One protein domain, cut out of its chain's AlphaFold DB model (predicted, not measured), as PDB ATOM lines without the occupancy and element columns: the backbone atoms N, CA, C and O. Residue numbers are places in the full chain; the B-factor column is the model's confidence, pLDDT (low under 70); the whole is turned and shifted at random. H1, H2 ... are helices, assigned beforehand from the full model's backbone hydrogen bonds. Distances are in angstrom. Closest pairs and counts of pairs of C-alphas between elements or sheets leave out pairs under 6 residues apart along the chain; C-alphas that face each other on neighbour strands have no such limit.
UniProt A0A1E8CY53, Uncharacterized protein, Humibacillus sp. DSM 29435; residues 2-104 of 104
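This is residues 2 to 104 of the 104 residues of an uncharacterized protein of Humibacillus sp. DSM 29435 (UniProt A0A1E8CY53). Look for four long helices in an up-and-down bundle, each running against the one before it, with H1 and H3 between H2 on one side and H4 on the other. The helices run along the long axis of a compact body whose C-alphas span 50 by 25 by 17 A. The printed part has 103 residues with four named helices, H1 to H4 in chain order, and no named strand; the class is all helix, and the radius of gyration of the C-alphas is 14.7 A.

Start at the longest helix, H2, residues 24 to 51. It touches H1, residues 2 to 19, closest at the C-alphas of Tyr 7 and Gly 37, 4.6 A apart, at a shallow tilt of 27 degrees, opposite ways. With residues 38 to 49 alone, H2 touches H3, residues 55 to 73; the closest C-alphas, of Ala 49 and Ser 58, are 5.4 A apart. With residues 65 to 72 alone, H3 touches H1, the same way at a shallow tilt of 17 degrees, closest at the C-alphas of Glu 8 and Ile 68, 5.5 A. H4, residues 77 to 102, touches H3, closest at the C-alphas of Lys 60 and Ala 94, 5.9 A, opposite ways at a shallow tilt of 13 degrees. With residues 77 to 84 alone, H4 touches H1, closest at the C-alphas of Lys 16 and Leu 77, 6.9 A. H2 and H4 are apart. Every O i to N i+4 pair is within hydrogen-bond range in H1, H2 and H4, and 13 of 15 are in H3.

Find C-alpha 24 at (-10.255, -25.345, -49.771); from there H2 runs 40.8 A. H1 begins at C-alpha 2, (-0.004, -49.966, -44.313), and is 25.5 A long; H3 is 28.5 A. H4 runs 37.4 A to C-alpha 102 at (11.931, -61.791, -37.083).

The C-alphas of Ser 23 and Asn 104, the two farthest apart, are 50.3 A from each other. The printed part has no cut, and its three links are tight. Look to residues 102 to 104 for pLDDT under 70.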
ATOM      1  N   ASP A   2       1.133 -50.650 -43.681       81.19
ATOM      2  CA  ASP A   2      -0.004 -49.966 -44.313       81.19
ATOM      3  C   ASP A   2      -0.263 -48.567 -43.744       81.19
ATOM      4  O   ASP A   2      -0.483 -47.634 -44.502       81.19
ATOM      5  N   ALA A   3      -0.100 -48.369 -42.430       88.12
ATOM      6  CA  ALA A   3      -0.236 -47.048 -41.811       88.12
ATOM      7  C   ALA A   3       0.760 -45.995 -42.350       88.12
ATOM      8  O   ALA A   3       0.378 -44.840 -42.514       88.12
ATOM      9  N   LEU A   4       2.019 -46.370 -42.623       90.75
ATOM     10  CA  LEU A   4       3.025 -45.454 -43.183       90.75
ATOM     11  C   LEU A   4       2.721 -45.142 -44.649       90.75
ATOM     12  O   LEU A   4       2.769 -43.977 -45.024       90.75
ATOM     13  N   TYR A   5       2.323 -46.143 -45.440       92.19
ATOM     14  CA  TYR A   5       1.880 -45.937 -46.823       92.19
ATOM     15  C   TYR A   5       0.622 -45.063 -46.909       92.19
ATOM     16  O   TYR A   5       0.541 -44.167 -47.742       92.19
ATOM     17  N   GLU A   6      -0.360 -45.277 -46.032       93.19
ATOM     18  CA  GLU A   6      -1.564 -44.444 -45.964       93.19
ATOM     19  C   GLU A   6      -1.237 -43.004 -45.561       93.19
ATOM     20  O   GLU A   6      -1.788 -42.055 -46.128       93.19
ATOM     21  N   TYR A   7      -0.346 -42.827 -44.581       96.19
ATOM     22  CA  TYR A   7       0.075 -41.503 -44.146       96.19
ATOM     23  C   TYR A   7       0.864 -40.768 -45.236       96.19
ATOM     24  O   TYR A   7       0.618 -39.582 -45.466       96.19
ATOM     25  N   GLU A   8       1.755 -41.469 -45.934       96.50
ATOM     26  CA  GLU A   8       2.493 -40.947 -47.083       96.50
ATOM     27  C   GLU A   8       1.524 -40.498 -48.175       96.50
ATOM     28  O   GLU A   8       1.460 -39.305 -48.462       96.50
ATOM     29  N   ARG A   9       0.665 -41.405 -48.656       95.38
ATOM     30  CA  ARG A   9      -0.285 -41.123 -49.738       95.38
ATOM     31  C   ARG A   9      -1.177 -39.926 -49.428       95.38
ATOM     32  O   ARG A   9      -1.361 -39.045 -50.258       95.38
ATOM     33  N   THR A  10      -1.741 -39.878 -48.220       95.44
ATOM     34  CA  THR A  10      -2.621 -38.764 -47.825       95.44
ATOM     35  C   THR A  10      -1.864 -37.444 -47.678       95.44
ATOM     36  O   THR A  10      -2.445 -36.380 -47.902       95.44
ATOM     37  N   THR A  11      -0.574 -37.486 -47.336       95.12
ATOM     38  CA  THR A  11       0.277 -36.292 -47.281       95.12
ATOM     39  C   THR A  11       0.702 -35.839 -48.678       95.12
ATOM     40  O   THR A  11       0.633 -34.642 -48.952       95.12
ATOM     41  N   ASP A  12       1.050 -36.758 -49.577       95.00
ATOM     42  CA  ASP A  12       1.327 -36.488 -50.992       95.00
ATOM     43  C   ASP A  12       0.108 -35.867 -51.696       95.00
ATOM     44  O   ASP A  12       0.206 -34.764 -52.241       95.00
ATOM     45  N   ASP A  13      -1.075 -36.477 -51.563       94.38
ATOM     46  CA  ASP A  13      -2.338 -35.950 -52.103       94.38
ATOM     47  C   ASP A  13      -2.615 -34.527 -51.576       94.38
ATOM     48  O   ASP A  13      -3.006 -33.615 -52.315       94.38
ATOM     49  N   ARG A  14      -2.356 -34.287 -50.286       93.62
ATOM     50  CA  ARG A  14      -2.499 -32.960 -49.671       93.62
ATOM     51  C   ARG A  14      -1.531 -31.932 -50.261       93.62
ATOM     52  O   ARG A  14      -1.886 -30.761 -50.400       93.62
ATOM     53  N   VAL A  15      -0.304 -32.330 -50.577       93.44
ATOM     54  CA  VAL A  15       0.682 -31.430 -51.186       93.44
ATOM     55  C   VAL A  15       0.311 -31.146 -52.637       93.44
ATOM     56  O   VAL A  15       0.292 -29.975 -53.011       93.44
ATOM     57  N   LYS A  16      -0.087 -32.159 -53.417       93.88
ATOM     58  CA  LYS A  16      -0.585 -31.987 -54.795       93.88
ATOM     59  C   LYS A  16      -1.750 -31.011 -54.851       93.88
ATOM     60  O   LYS A  16      -1.700 -30.034 -55.589       93.88
ATOM     61  N   THR A  17      -2.755 -31.202 -53.997       92.00
ATOM     62  CA  THR A  17      -3.922 -30.306 -53.947       92.00
ATOM     63  C   THR A  17      -3.569 -28.873 -53.549       92.00
ATOM     64  O   THR A  17      -4.217 -27.941 -54.021       92.00
ATOM     65  N   ARG A  18      -2.534 -28.665 -52.721       92.31
ATOM     66  CA  ARG A  18      -2.001 -27.325 -52.425       92.31
ATOM     67  C   ARG A  18      -1.269 -26.718 -53.621       92.31
ATOM     68  O   ARG A  18      -1.492 -25.546 -53.902       92.31
ATOM     69  N   VAL A  19      -0.375 -27.468 -54.262       90.81
ATOM     70  CA  VAL A  19       0.457 -26.977 -55.376       90.81
ATOM     71  C   VAL A  19      -0.396 -26.661 -56.607       90.81
ATOM     72  O   VAL A  19      -0.138 -25.681 -57.295       90.81
ATOM     73  N   GLU A  20      -1.448 -27.439 -56.845       92.56
ATOM     74  CA  GLU A  20      -2.400 -27.247 -57.946       92.56
ATOM     75  C   GLU A  20      -3.540 -26.260 -57.618       92.56
ATOM     76  O   GLU A  20      -4.458 -26.104 -58.417       92.56
ATOM     77  N   ASP A  21      -3.512 -25.630 -56.436       89.56
ATOM     78  CA  ASP A  21      -4.543 -24.715 -55.919       89.56
ATOM     79  C   ASP A  21      -5.988 -25.249 -56.027       89.56
ATOM     80  O   ASP A  21      -6.930 -24.551 -56.408       89.56
ATOM     81  N   ARG A  22      -6.185 -26.520 -55.656       89.44
ATOM     82  CA  ARG A  22      -7.523 -27.132 -55.588       89.44
ATOM     83  C   ARG A  22      -8.366 -26.532 -54.456       89.44
ATOM     84  O   ARG A  22      -7.893 -25.741 -53.631       89.44
ATOM     85  N   SER A  23      -9.640 -26.920 -54.395       89.75
ATOM     86  CA  SER A  23     -10.607 -26.324 -53.471       89.75
ATOM     87  C   SER A  23     -10.147 -26.383 -52.005       89.75
ATOM     88  O   SER A  23      -9.443 -27.295 -51.564       89.75
ATOM     89  N   THR A  24     -10.546 -25.385 -51.214       86.19
ATOM     90  CA  THR A  24     -10.255 -25.345 -49.771       86.19
ATOM     91  C   THR A  24     -10.869 -26.536 -49.031       86.19
ATOM     92  O   THR A  24     -10.301 -26.993 -48.040       86.19
ATOM     93  N   GLN A  25     -12.004 -27.050 -49.517       89.12
ATOM     94  CA  GLN A  25     -12.665 -28.218 -48.944       89.12
ATOM     95  C   GLN A  25     -11.797 -29.475 -49.097       89.12
ATOM     96  O   GLN A  25     -11.470 -30.095 -48.085       89.12
ATOM     97  N   ASP A  26     -11.320 -29.770 -50.312       87.25
ATOM     98  CA  ASP A  26     -10.446 -30.927 -50.571       87.25
ATOM     99  C   ASP A  26      -9.174 -30.863 -49.710       87.25
ATOM    100  O   ASP A  26      -8.755 -31.841 -49.087       87.25
ATOM    101  N   ARG A  27      -8.578 -29.665 -49.611       87.94
ATOM    102  CA  ARG A  27      -7.385 -29.425 -48.784       87.94
ATOM    103  C   ARG A  27      -7.633 -29.707 -47.299       87.94
ATOM    104  O   ARG A  27      -6.727 -30.179 -46.607       87.94
ATOM    105  N   GLN A  28      -8.826 -29.399 -46.793       90.00
ATOM    106  CA  GLN A  28      -9.176 -29.595 -45.388       90.00
ATOM    107  C   GLN A  28      -9.477 -31.063 -45.067       90.00
ATOM    108  O   GLN A  28      -9.027 -31.553 -44.028       90.00
ATOM    109  N   GLU A  29     -10.171 -31.776 -45.954       92.69
ATOM    110  CA  GLU A  29     -10.420 -33.217 -45.813       92.69
ATOM    111  C   GLU A  29      -9.096 -33.993 -45.773       92.69
ATOM    112  O   GLU A  29      -8.827 -34.747 -44.833       92.69
ATOM    113  N   LEU A  30      -8.191 -33.707 -46.713       93.12
ATOM    114  CA  LEU A  30      -6.863 -34.324 -46.759       93.12
ATOM    115  C   LEU A  30      -6.002 -33.979 -45.536       93.12
ATOM    116  O   LEU A  30      -5.237 -34.816 -45.056       93.12
ATOM    117  N   ARG A  31      -6.142 -32.773 -44.970       92.19
ATOM    118  CA  ARG A  31      -5.469 -32.403 -43.713       92.19
ATOM    119  C   ARG A  31      -5.921 -33.274 -42.542       92.19
ATOM    120  O   ARG A  31      -5.075 -33.692 -41.753       92.19
ATOM    121  N   GLN A  32      -7.221 -33.540 -42.418       94.00
ATOM    122  CA  GLN A  32      -7.750 -34.398 -41.354       94.00
ATOM    123  C   GLN A  32      -7.307 -35.853 -41.531       94.00
ATOM    124  O   GLN A  32      -6.885 -36.487 -40.561       94.00
ATOM    125  N   LEU A  33      -7.332 -36.356 -42.769       94.62
ATOM    126  CA  LEU A  33      -6.855 -37.699 -43.099       94.62
ATOM    127  C   LEU A  33      -5.368 -37.868 -42.766       94.62
ATOM    128  O   LEU A  33      -5.014 -38.800 -42.046       94.62
ATOM    129  N   ALA A  34      -4.518 -36.929 -43.191       94.12
ATOM    130  CA  ALA A  34      -3.089 -36.954 -42.883       94.12
ATOM    131  C   ALA A  34      -2.819 -36.865 -41.368       94.12
ATOM    132  O   ALA A  34      -1.929 -37.543 -40.852       94.12
ATOM    133  N   TRP A  35      -3.600 -36.071 -40.621       94.06
ATOM    134  CA  TRP A  35      -3.481 -35.997 -39.160       94.06
ATOM    135  C   TRP A  35      -3.826 -37.331 -38.483       94.06
ATOM    136  O   TRP A  35      -3.065 -37.806 -37.635       94.06
ATOM    137  N   SER A  36      -4.932 -37.965 -38.889       95.69
ATOM    138  CA  SER A  36      -5.320 -39.287 -38.385       95.69
ATOM    139  C   SER A  36      -4.275 -40.350 -38.740       95.69
ATOM    140  O   SER A  36      -3.876 -41.127 -37.870       95.69
ATOM    141  N   GLY A  37      -3.778 -40.339 -39.982       95.31
ATOM    142  CA  GLY A  37      -2.726 -41.235 -40.464       95.31
ATOM    143  C   GLY A  37      -1.447 -41.132 -39.633       95.31
ATOM    144  O   GLY A  37      -0.972 -42.144 -39.119       95.31
ATOM    145  N   ASN A  38      -0.951 -39.916 -39.385       96.50
ATOM    146  CA  ASN A  38       0.220 -39.697 -38.526       96.50
ATOM    147  C   ASN A  38       0.009 -40.258 -37.109       96.50
ATOM    148  O   ASN A  38       0.910 -40.867 -36.536       96.50
ATOM    149  N   GLY A  39      -1.190 -40.090 -36.540       96.31
ATOM    150  CA  GLY A  39      -1.540 -40.666 -35.239       96.31
ATOM    151  C   GLY A  39      -1.426 -42.195 -35.218       96.31
ATOM    152  O   GLY A  39      -0.816 -42.752 -34.304       96.31
ATOM    153  N   ARG A  40      -1.945 -42.871 -36.252       96.31
ATOM    154  CA  ARG A  40      -1.840 -44.334 -36.398       96.31
ATOM    155  C   ARG A  40      -0.393 -44.790 -36.567       96.31
ATOM    156  O   ARG A  40       0.003 -45.768 -35.942       96.31
ATOM    157  N   VAL A  41       0.399 -44.072 -37.363       96.50
ATOM    158  CA  VAL A  41       1.827 -44.366 -37.549       96.50
ATOM    159  C   VAL A  41       2.583 -44.267 -36.229       96.50
ATOM    160  O   VAL A  41       3.291 -45.202 -35.871       96.50
ATOM    161  N   ARG A  42       2.394 -43.184 -35.466       96.31
ATOM    162  CA  ARG A  42       3.041 -43.021 -34.154       96.31
ATOM    163  C   ARG A  42       2.681 -44.149 -33.192       96.31
ATOM    164  O   ARG A  42       3.558 -44.652 -32.500       96.31
ATOM    165  N   ALA A  43       1.414 -44.567 -33.169       95.81
ATOM    166  CA  ALA A  43       0.985 -45.703 -32.359       95.81
ATOM    167  C   ALA A  43       1.661 -47.011 -32.805       95.81
ATOM    168  O   ALA A  43       2.149 -47.760 -31.966       95.81
ATOM    169  N   ALA A  44       1.749 -47.264 -34.114       93.44
ATOM    170  CA  ALA A  44       2.414 -48.450 -34.651       93.44
ATOM    171  C   ALA A  44       3.921 -48.478 -34.335       93.44
ATOM    172  O   ALA A  44       4.433 -49.521 -33.940       93.44
ATOM    173  N   ILE A  45       4.614 -47.339 -34.459       93.94
ATOM    174  CA  ILE A  45       6.038 -47.208 -34.113       93.94
ATOM    175  C   ILE A  45       6.253 -47.413 -32.611       93.94
ATOM    176  O   ILE A  45       7.167 -48.132 -32.225       93.94
ATOM    177  N   ALA A  46       5.390 -46.849 -31.760       92.69
ATOM    178  CA  ALA A  46       5.465 -47.067 -30.316       92.69
ATOM    179  C   ALA A  46       5.272 -48.547 -29.950       92.69
ATOM    180  O   ALA A  46       6.029 -49.084 -29.147       92.69
ATOM    181  N   THR A  47       4.306 -49.227 -30.575       92.25
ATOM    182  CA  THR A  47       4.119 -50.674 -30.404       92.25
ATOM    183  C   THR A  47       5.350 -51.452 -30.861       92.25
ATOM    184  O   THR A  47       5.787 -52.359 -30.164       92.25
ATOM    185  N   LEU A  48       5.943 -51.088 -31.999       89.06
ATOM    186  CA  LEU A  48       7.158 -51.729 -32.491       89.06
ATOM    187  C   LEU A  48       8.338 -51.552 -31.525       89.06
ATOM    188  O   LEU A  48       9.021 -52.524 -31.234       89.06
ATOM    189  N   ALA A  49       8.529 -50.347 -30.982       89.12
ATOM    190  CA  ALA A  49       9.576 -50.056 -30.003       89.12
ATOM    191  C   ALA A  49       9.416 -50.847 -28.690       89.12
ATOM    192  O   ALA A  49      10.393 -51.077 -27.988       89.12
ATOM    193  N   LEU A  50       8.191 -51.262 -28.347       89.00
ATOM    194  CA  LEU A  50       7.929 -52.131 -27.196       89.00
ATOM    195  C   LEU A  50       8.189 -53.615 -27.490       89.00
ATOM    196  O   LEU A  50       8.425 -54.378 -26.556       89.00
ATOM    197  N   LEU A  51       8.070 -54.034 -28.752       86.81
ATOM    198  CA  LEU A  51       8.090 -55.446 -29.148       86.81
ATOM    199  C   LEU A  51       9.422 -55.900 -29.756       86.81
ATOM    200  O   LEU A  51       9.722 -57.089 -29.688       86.81
ATOM    201  N   SER A  52      10.194 -54.998 -30.360       83.25
ATOM    202  CA  SER A  52      11.492 -55.324 -30.958       83.25
ATOM    203  C   SER A  52      12.625 -55.120 -29.953       83.25
ATOM    204  O   SER A  52      12.624 -54.167 -29.173       83.25
ATOM    205  N   ALA A  53      13.604 -56.025 -29.985       79.62
ATOM    206  CA  ALA A  53      14.847 -55.889 -29.232       79.62
ATOM    207  C   ALA A  53      15.848 -54.943 -29.926       79.62
ATOM    208  O   ALA A  53      16.805 -54.495 -29.292       79.62
ATOM    209  N   ASP A  54      15.623 -54.624 -31.205       83.31
ATOM    210  CA  ASP A  54      16.447 -53.719 -31.996       83.31
ATOM    211  C   ASP A  54      15.845 -52.306 -32.014       83.31
ATOM    212  O   ASP A  54      14.929 -51.980 -32.774       83.31
ATOM    213  N   THR A  55      16.407 -51.416 -31.195       80.81
ATOM    214  CA  THR A  55      15.983 -50.008 -31.137       80.81
ATOM    215  C   THR A  55      16.244 -49.257 -32.445       80.81
ATOM    216  O   THR A  55      15.569 -48.270 -32.733       80.81
ATOM    217  N   SER A  56      17.179 -49.733 -33.278       88.44
ATOM    218  CA  SER A  56      17.454 -49.115 -34.578       88.44
ATOM    219  C   SER A  56      16.278 -49.270 -35.542       88.44
ATOM    220  O   SER A  56      16.084 -48.436 -36.433       88.44
ATOM    221  N   LEU A  57      15.442 -50.293 -35.341       89.94
ATOM    222  CA  LEU A  57      14.284 -50.535 -36.180       89.94
ATOM    223  C   LEU A  57      13.207 -49.461 -35.979       89.94
ATOM    224  O   LEU A  57      12.710 -48.897 -36.958       89.94
ATOM    225  N   SER A  58      12.879 -49.126 -34.726       91.69
ATOM    226  CA  SER A  58      11.943 -48.035 -34.428       91.69
ATOM    227  C   SER A  58      12.459 -46.683 -34.918       91.69
ATOM    228  O   SER A  58      11.678 -45.909 -35.474       91.69
ATOM    229  N   ASP A  59      13.765 -46.429 -34.800       92.88
ATOM    230  CA  ASP A  59      14.384 -45.176 -35.252       92.88
ATOM    231  C   ASP A  59      14.294 -45.008 -36.776       92.88
ATOM    232  O   ASP A  59      14.030 -43.909 -37.278       92.88
ATOM    233  N   LYS A  60      14.444 -46.101 -37.536       94.31
ATOM    234  CA  LYS A  60      14.261 -46.079 -38.993       94.31
ATOM    235  C   LYS A  60      12.826 -45.750 -39.387       94.31
ATOM    236  O   LYS A  60      12.619 -44.887 -40.239       94.31
ATOM    237  N   PHE A  61      11.825 -46.373 -38.763       95.00
ATOM    238  CA  PHE A  61      10.429 -46.033 -39.064       95.00
ATOM    239  C   PHE A  61      10.058 -44.617 -38.634       95.00
ATOM    240  O   PHE A  61       9.282 -43.954 -39.326       95.00
ATOM    241  N   GLU A  62      10.624 -44.131 -37.532       96.19
ATOM    242  CA  GLU A  62      10.430 -42.751 -37.097       96.19
ATOM    243  C   GLU A  62      11.054 -41.760 -38.087       96.19
ATOM    244  O   GLU A  62      10.427 -40.755 -38.425       96.19
ATOM    245  N   SER A  63      12.223 -42.084 -38.641       96.88
ATOM    246  CA  SER A  63      12.858 -41.292 -39.702       96.88
ATOM    247  C   SER A  63      11.980 -41.219 -40.958       96.88
ATOM    248  O   SER A  63      11.738 -40.128 -41.472       96.88
ATOM    249  N   VAL A  64      11.403 -42.347 -41.395       97.25
ATOM    250  CA  VAL A  64      10.440 -42.377 -42.515       97.25
ATOM    251  C   VAL A  64       9.208 -41.521 -42.205       97.25
ATOM    252  O   VAL A  64       8.771 -40.727 -43.039       97.25
ATOM    253  N   ARG A  65       8.649 -41.625 -40.991       97.56
ATOM    254  CA  ARG A  65       7.504 -40.802 -40.563       97.56
ATOM    255  C   ARG A  65       7.826 -39.306 -40.636       97.56
ATOM    256  O   ARG A  65       6.975 -38.520 -41.059       97.56
ATOM    257  N   ILE A  66       9.019 -38.906 -40.199       97.69
ATOM    258  CA  ILE A  66       9.477 -37.513 -40.256       97.69
ATOM    259  C   ILE A  66       9.584 -37.055 -41.713       97.69
ATOM    260  O   ILE A  66       8.995 -36.027 -42.046       97.69
ATOM    261  N   ALA A  67      10.215 -37.845 -42.584       97.56
ATOM    262  CA  ALA A  67      10.353 -37.535 -44.009       97.56
ATOM    263  C   ALA A  67       8.992 -37.351 -44.709       97.56
ATOM    264  O   ALA A  67       8.802 -36.391 -45.459       97.56
ATOM    265  N   ILE A  68       7.995 -38.190 -44.392       97.56
ATOM    266  CA  ILE A  68       6.608 -37.993 -44.857       97.56
ATOM    267  C   ILE A  68       6.064 -36.636 -44.390       97.56
ATOM    268  O   ILE A  68       5.472 -35.886 -45.166       97.56
ATOM    269  N   GLY A  69       6.277 -36.283 -43.121       95.94
ATOM    270  CA  GLY A  69       5.877 -34.986 -42.576       95.94
ATOM    271  C   GLY A  69       6.519 -33.801 -43.310       95.94
ATOM    272  O   GLY A  69       5.859 -32.777 -43.516       95.94
ATOM    273  N   GLU A  70       7.764 -33.944 -43.756       96.31
ATOM    274  CA  GLU A  70       8.510 -32.916 -44.486       96.31
ATOM    275  C   GLU A  70       7.991 -32.661 -45.906       96.31
ATOM    276  O   GLU A  70       8.192 -31.558 -46.419       96.31
ATOM    277  N   LEU A  71       7.226 -33.587 -46.503       95.31
ATOM    278  CA  LEU A  71       6.547 -33.351 -47.790       95.31
ATOM    279  C   LEU A  71       5.687 -32.077 -47.764       95.31
ATOM    280  O   LEU A  71       5.529 -31.392 -48.773       95.31
ATOM    281  N   ASN A  72       5.179 -31.691 -46.589       92.31
ATOM    282  CA  ASN A  72       4.409 -30.458 -46.415       92.31
ATOM    283  C   ASN A  72       5.166 -29.181 -46.820       92.31
ATOM    284  O   ASN A  72       4.508 -28.183 -47.113       92.31
ATOM    285  N   GLN A  73       6.502 -29.206 -46.837       93.12
ATOM    286  CA  GLN A  73       7.360 -28.058 -47.155       93.12
ATOM    287  C   GLN A  73       7.739 -27.964 -48.639       93.12
ATOM    288  O   GLN A  73       8.367 -26.993 -49.054       93.12
ATOM    289  N   VAL A  74       7.360 -28.953 -49.446       94.69
ATOM    290  CA  VAL A  74       7.728 -29.035 -50.863       94.69
ATOM    291  C   VAL A  74       7.128 -27.885 -51.677       94.69
ATOM    292  O   VAL A  74       5.963 -27.528 -51.504       94.69
ATOM    293  N   ALA A  75       7.897 -27.304 -52.595       90.81
ATOM    294  CA  ALA A  75       7.437 -26.171 -53.403       90.81
ATOM    295  C   ALA A  75       6.837 -26.572 -54.764       90.81
ATOM    296  O   ALA A  75       6.050 -25.807 -55.320       90.81
ATOM    297  N   SER A  76       7.189 -27.744 -55.303       94.06
ATOM    298  CA  SER A  76       6.815 -28.173 -56.658       94.06
ATOM    299  C   SER A  76       6.484 -29.665 -56.737       94.06
ATOM    300  O   SER A  76       6.875 -30.451 -55.878       94.06
ATOM    301  N   LEU A  77       5.781 -30.071 -57.799       93.19
ATOM    302  CA  LEU A  77       5.463 -31.484 -58.041       93.19
ATOM    303  C   LEU A  77       6.711 -32.332 -58.345       93.19
ATOM    304  O   LEU A  77       6.732 -33.514 -58.012       93.19
ATOM    305  N   ASP A  78       7.756 -31.737 -58.923       94.81
ATOM    306  CA  ASP A  78       9.010 -32.444 -59.211       94.81
ATOM    307  C   ASP A  78       9.772 -32.801 -57.924       94.81
ATOM    308  O   ASP A  78      10.205 -33.941 -57.758       94.81
ATOM    309  N   ASP A  79       9.879 -31.857 -56.978       94.44
ATOM    310  CA  ASP A  79      10.475 -32.108 -55.655       94.44
ATOM    311  C   ASP A  79       9.612 -33.096 -54.851       94.44
ATOM    312  O   ASP A  79      10.134 -33.993 -54.189       94.44
ATOM    313  N   LEU A  80       8.282 -33.018 -54.990       94.50
ATOM    314  CA  LEU A  80       7.366 -33.969 -54.357       94.50
ATOM    315  C   LEU A  80       7.635 -35.397 -54.833       94.50
ATOM    316  O   LEU A  80       7.784 -36.300 -54.013       94.50
ATOM    317  N   LYS A  81       7.754 -35.586 -56.150       95.12
ATOM    318  CA  LYS A  81       8.047 -36.889 -56.747       95.12
ATOM    319  C   LYS A  81       9.395 -37.438 -56.273       95.12
ATOM    320  O   LYS A  81       9.465 -38.599 -55.880       95.12
ATOM    321  N   ALA A  82      10.442 -36.615 -56.271       95.31
ATOM    322  CA  ALA A  82      11.768 -37.041 -55.826       95.31
ATOM    323  C   ALA A  82      11.764 -37.491 -54.352       95.31
ATOM    324  O   ALA A  82      12.343 -38.522 -54.008       95.31
ATOM    325  N   ARG A  83      11.072 -36.753 -53.476       95.44
ATOM    326  CA  ARG A  83      10.955 -37.117 -52.057       95.44
ATOM    327  C   ARG A  83      10.072 -38.337 -51.826       95.44
ATOM    328  O   ARG A  83      10.400 -39.142 -50.963       95.44
ATOM    329  N   HIS A  84       8.998 -38.495 -52.596       94.25
ATOM    330  CA  HIS A  84       8.161 -39.695 -52.572       94.25
ATOM    331  C   HIS A  84       8.990 -40.956 -52.866       94.25
ATOM    332  O   HIS A  84       8.956 -41.920 -52.101       94.25
ATOM    333  N   GLU A  85       9.800 -40.924 -53.930       95.25
ATOM    334  CA  GLU A  85      10.687 -42.034 -54.301       95.25
ATOM    335  C   GLU A  85      11.713 -42.345 -53.194       95.25
ATOM    336  O   GLU A  85      11.920 -43.513 -52.854       95.25
ATOM    337  N   ALA A  86      12.298 -41.313 -52.576       96.12
ATOM    338  CA  ALA A  86      13.221 -41.475 -51.450       96.12
ATOM    339  C   ALA A  86      12.543 -42.116 -50.224       96.12
ATOM    340  O   ALA A  86      13.058 -43.090 -49.678       96.12
ATOM    341  N   ILE A  87      11.351 -41.642 -49.841       96.62
ATOM    342  CA  ILE A  87      10.570 -42.195 -48.721       96.62
ATOM    343  C   ILE A  87      10.261 -43.677 -48.946       96.62
ATOM    344  O   ILE A  87      10.371 -44.477 -48.017       96.62
ATOM    345  N   TYR A  88       9.887 -44.063 -50.167       94.44
ATOM    346  CA  TYR A  88       9.598 -45.460 -50.498       94.44
ATOM    347  C   TYR A  88      10.847 -46.340 -50.419       94.44
ATOM    348  O   TYR A  88      10.772 -47.461 -49.913       94.44
ATOM    349  N   SER A  89      11.994 -45.829 -50.870       95.56
ATOM    350  CA  SER A  89      13.283 -46.508 -50.722       95.56
ATOM    351  C   SER A  89      13.645 -46.717 -49.245       95.56
ATOM    352  O   SER A  89      13.976 -47.833 -48.839       95.56
ATOM    353  N   ASP A  90      13.520 -45.676 -48.419       95.25
ATOM    354  CA  ASP A  90      13.830 -45.745 -46.986       95.25
ATOM    355  C   ASP A  90      12.872 -46.681 -46.237       95.25
ATOM    356  O   ASP A  90      13.291 -47.474 -45.387       95.25
ATOM    357  N   LEU A  91      11.585 -46.651 -46.594       94.19
ATOM    358  CA  LEU A  91      10.582 -47.559 -46.049       94.19
ATOM    359  C   LEU A  91      10.879 -49.014 -46.426       94.19
ATOM    360  O   LEU A  91      10.792 -49.888 -45.565       94.19
ATOM    361  N   ALA A  92      11.273 -49.285 -47.672       93.12
ATOM    362  CA  ALA A  92      11.685 -50.621 -48.094       93.12
ATOM    363  C   ALA A  92      12.895 -51.114 -47.284       93.12
ATOM    364  O   ALA A  92      12.877 -52.233 -46.774       93.12
ATOM    365  N   ALA A  93      13.902 -50.263 -47.074       92.25
ATOM    366  CA  ALA A  93      15.064 -50.606 -46.256       92.25
ATOM    367  C   ALA A  93      14.698 -50.884 -44.783       92.25
ATOM    368  O   ALA A  93      15.252 -51.801 -44.168       92.25
ATOM    369  N   ALA A  94      13.755 -50.130 -44.209       91.50
ATOM    370  CA  ALA A  94      13.250 -50.370 -42.857       91.50
ATOM    371  C   ALA A  94      12.441 -51.679 -42.760       91.50
ATOM    372  O   ALA A  94      12.584 -52.424 -41.791       91.50
ATOM    373  N   ILE A  95      11.632 -51.997 -43.781       90.56
ATOM    374  CA  ILE A  95      10.907 -53.273 -43.895       90.56
ATOM    375  C   ILE A  95      11.879 -54.454 -43.930       90.56
ATOM    376  O   ILE A  95      11.665 -55.429 -43.212       90.56
ATOM    377  N   GLU A  96      12.929 -54.389 -44.747       90.38
ATOM    378  CA  GLU A  96      13.890 -55.491 -44.849       90.38
ATOM    379  C   GLU A  96      14.649 -55.718 -43.539       90.38
ATOM    380  O   GLU A  96      14.840 -56.866 -43.135       90.38
ATOM    381  N   LEU A  97      14.983 -54.646 -42.811       86.56
ATOM    382  CA  LEU A  97      15.540 -54.786 -41.466       86.56
ATOM    383  C   LEU A  97      14.547 -55.487 -40.523       86.56
ATOM    384  O   LEU A  97      14.924 -56.453 -39.861       86.56
ATOM    385  N   ALA A  98      13.272 -55.077 -40.525       86.06
ATOM    386  CA  ALA A  98      12.234 -55.718 -39.710       86.06
ATOM    387  C   ALA A  98      12.096 -57.215 -40.019       86.06
ATOM    388  O   ALA A  98      11.906 -58.020 -39.113       86.06
ATOM    389  N   ARG A  99      12.186 -57.610 -41.297       85.00
ATOM    390  CA  ARG A  99      12.139 -59.029 -41.675       85.00
ATOM    391  C   ARG A  99      13.327 -59.795 -41.106       85.00
ATOM    392  O   ARG A  99      13.139 -60.888 -40.582       85.00
ATOM    393  N   SER A 100      14.529 -59.228 -41.189       83.88
ATOM    394  CA  SER A 100      15.731 -59.878 -40.657       83.88
ATOM    395  C   SER A 100      15.693 -60.065 -39.135       83.88
ATOM    396  O   SER A 100      16.192 -61.076 -38.652       83.88
ATOM    397  N   ASP A 101      15.034 -59.156 -38.407       73.56
ATOM    398  CA  ASP A 101      14.836 -59.234 -36.949       73.56
ATOM    399  C   ASP A 101      13.926 -60.411 -36.554       73.56
ATOM    400  O   ASP A 101      14.172 -61.094 -35.571       73.56
ATOM    401  N   VAL A 102      12.904 -60.713 -37.363       68.88
ATOM    402  CA  VAL A 102      11.931 -61.791 -37.083       68.88
ATOM    403  C   VAL A 102      12.436 -63.183 -37.500       68.88
ATOM    404  O   VAL A 102      11.846 -64.193 -37.122       68.88
ATOM    405  N   THR A 103      13.503 -63.260 -38.304       62.09
ATOM    406  CA  THR A 103      14.030 -64.540 -38.823       62.09
ATOM    407  C   THR A 103      15.228 -65.080 -38.025       62.09
ATOM    408  O   THR A 103      15.678 -66.191 -38.307       62.09
ATOM    409  N   ASN A 104      15.735 -64.315 -37.050       48.16
ATOM    410  CA  ASN A 104      16.791 -64.714 -36.109       48.16
ATOM    411  C   ASN A 104      16.210 -65.057 -34.732       48.16
ATOM    412  O   ASN A 104      16.867 -65.851 -34.020       48.16
TER     413      ASN A 104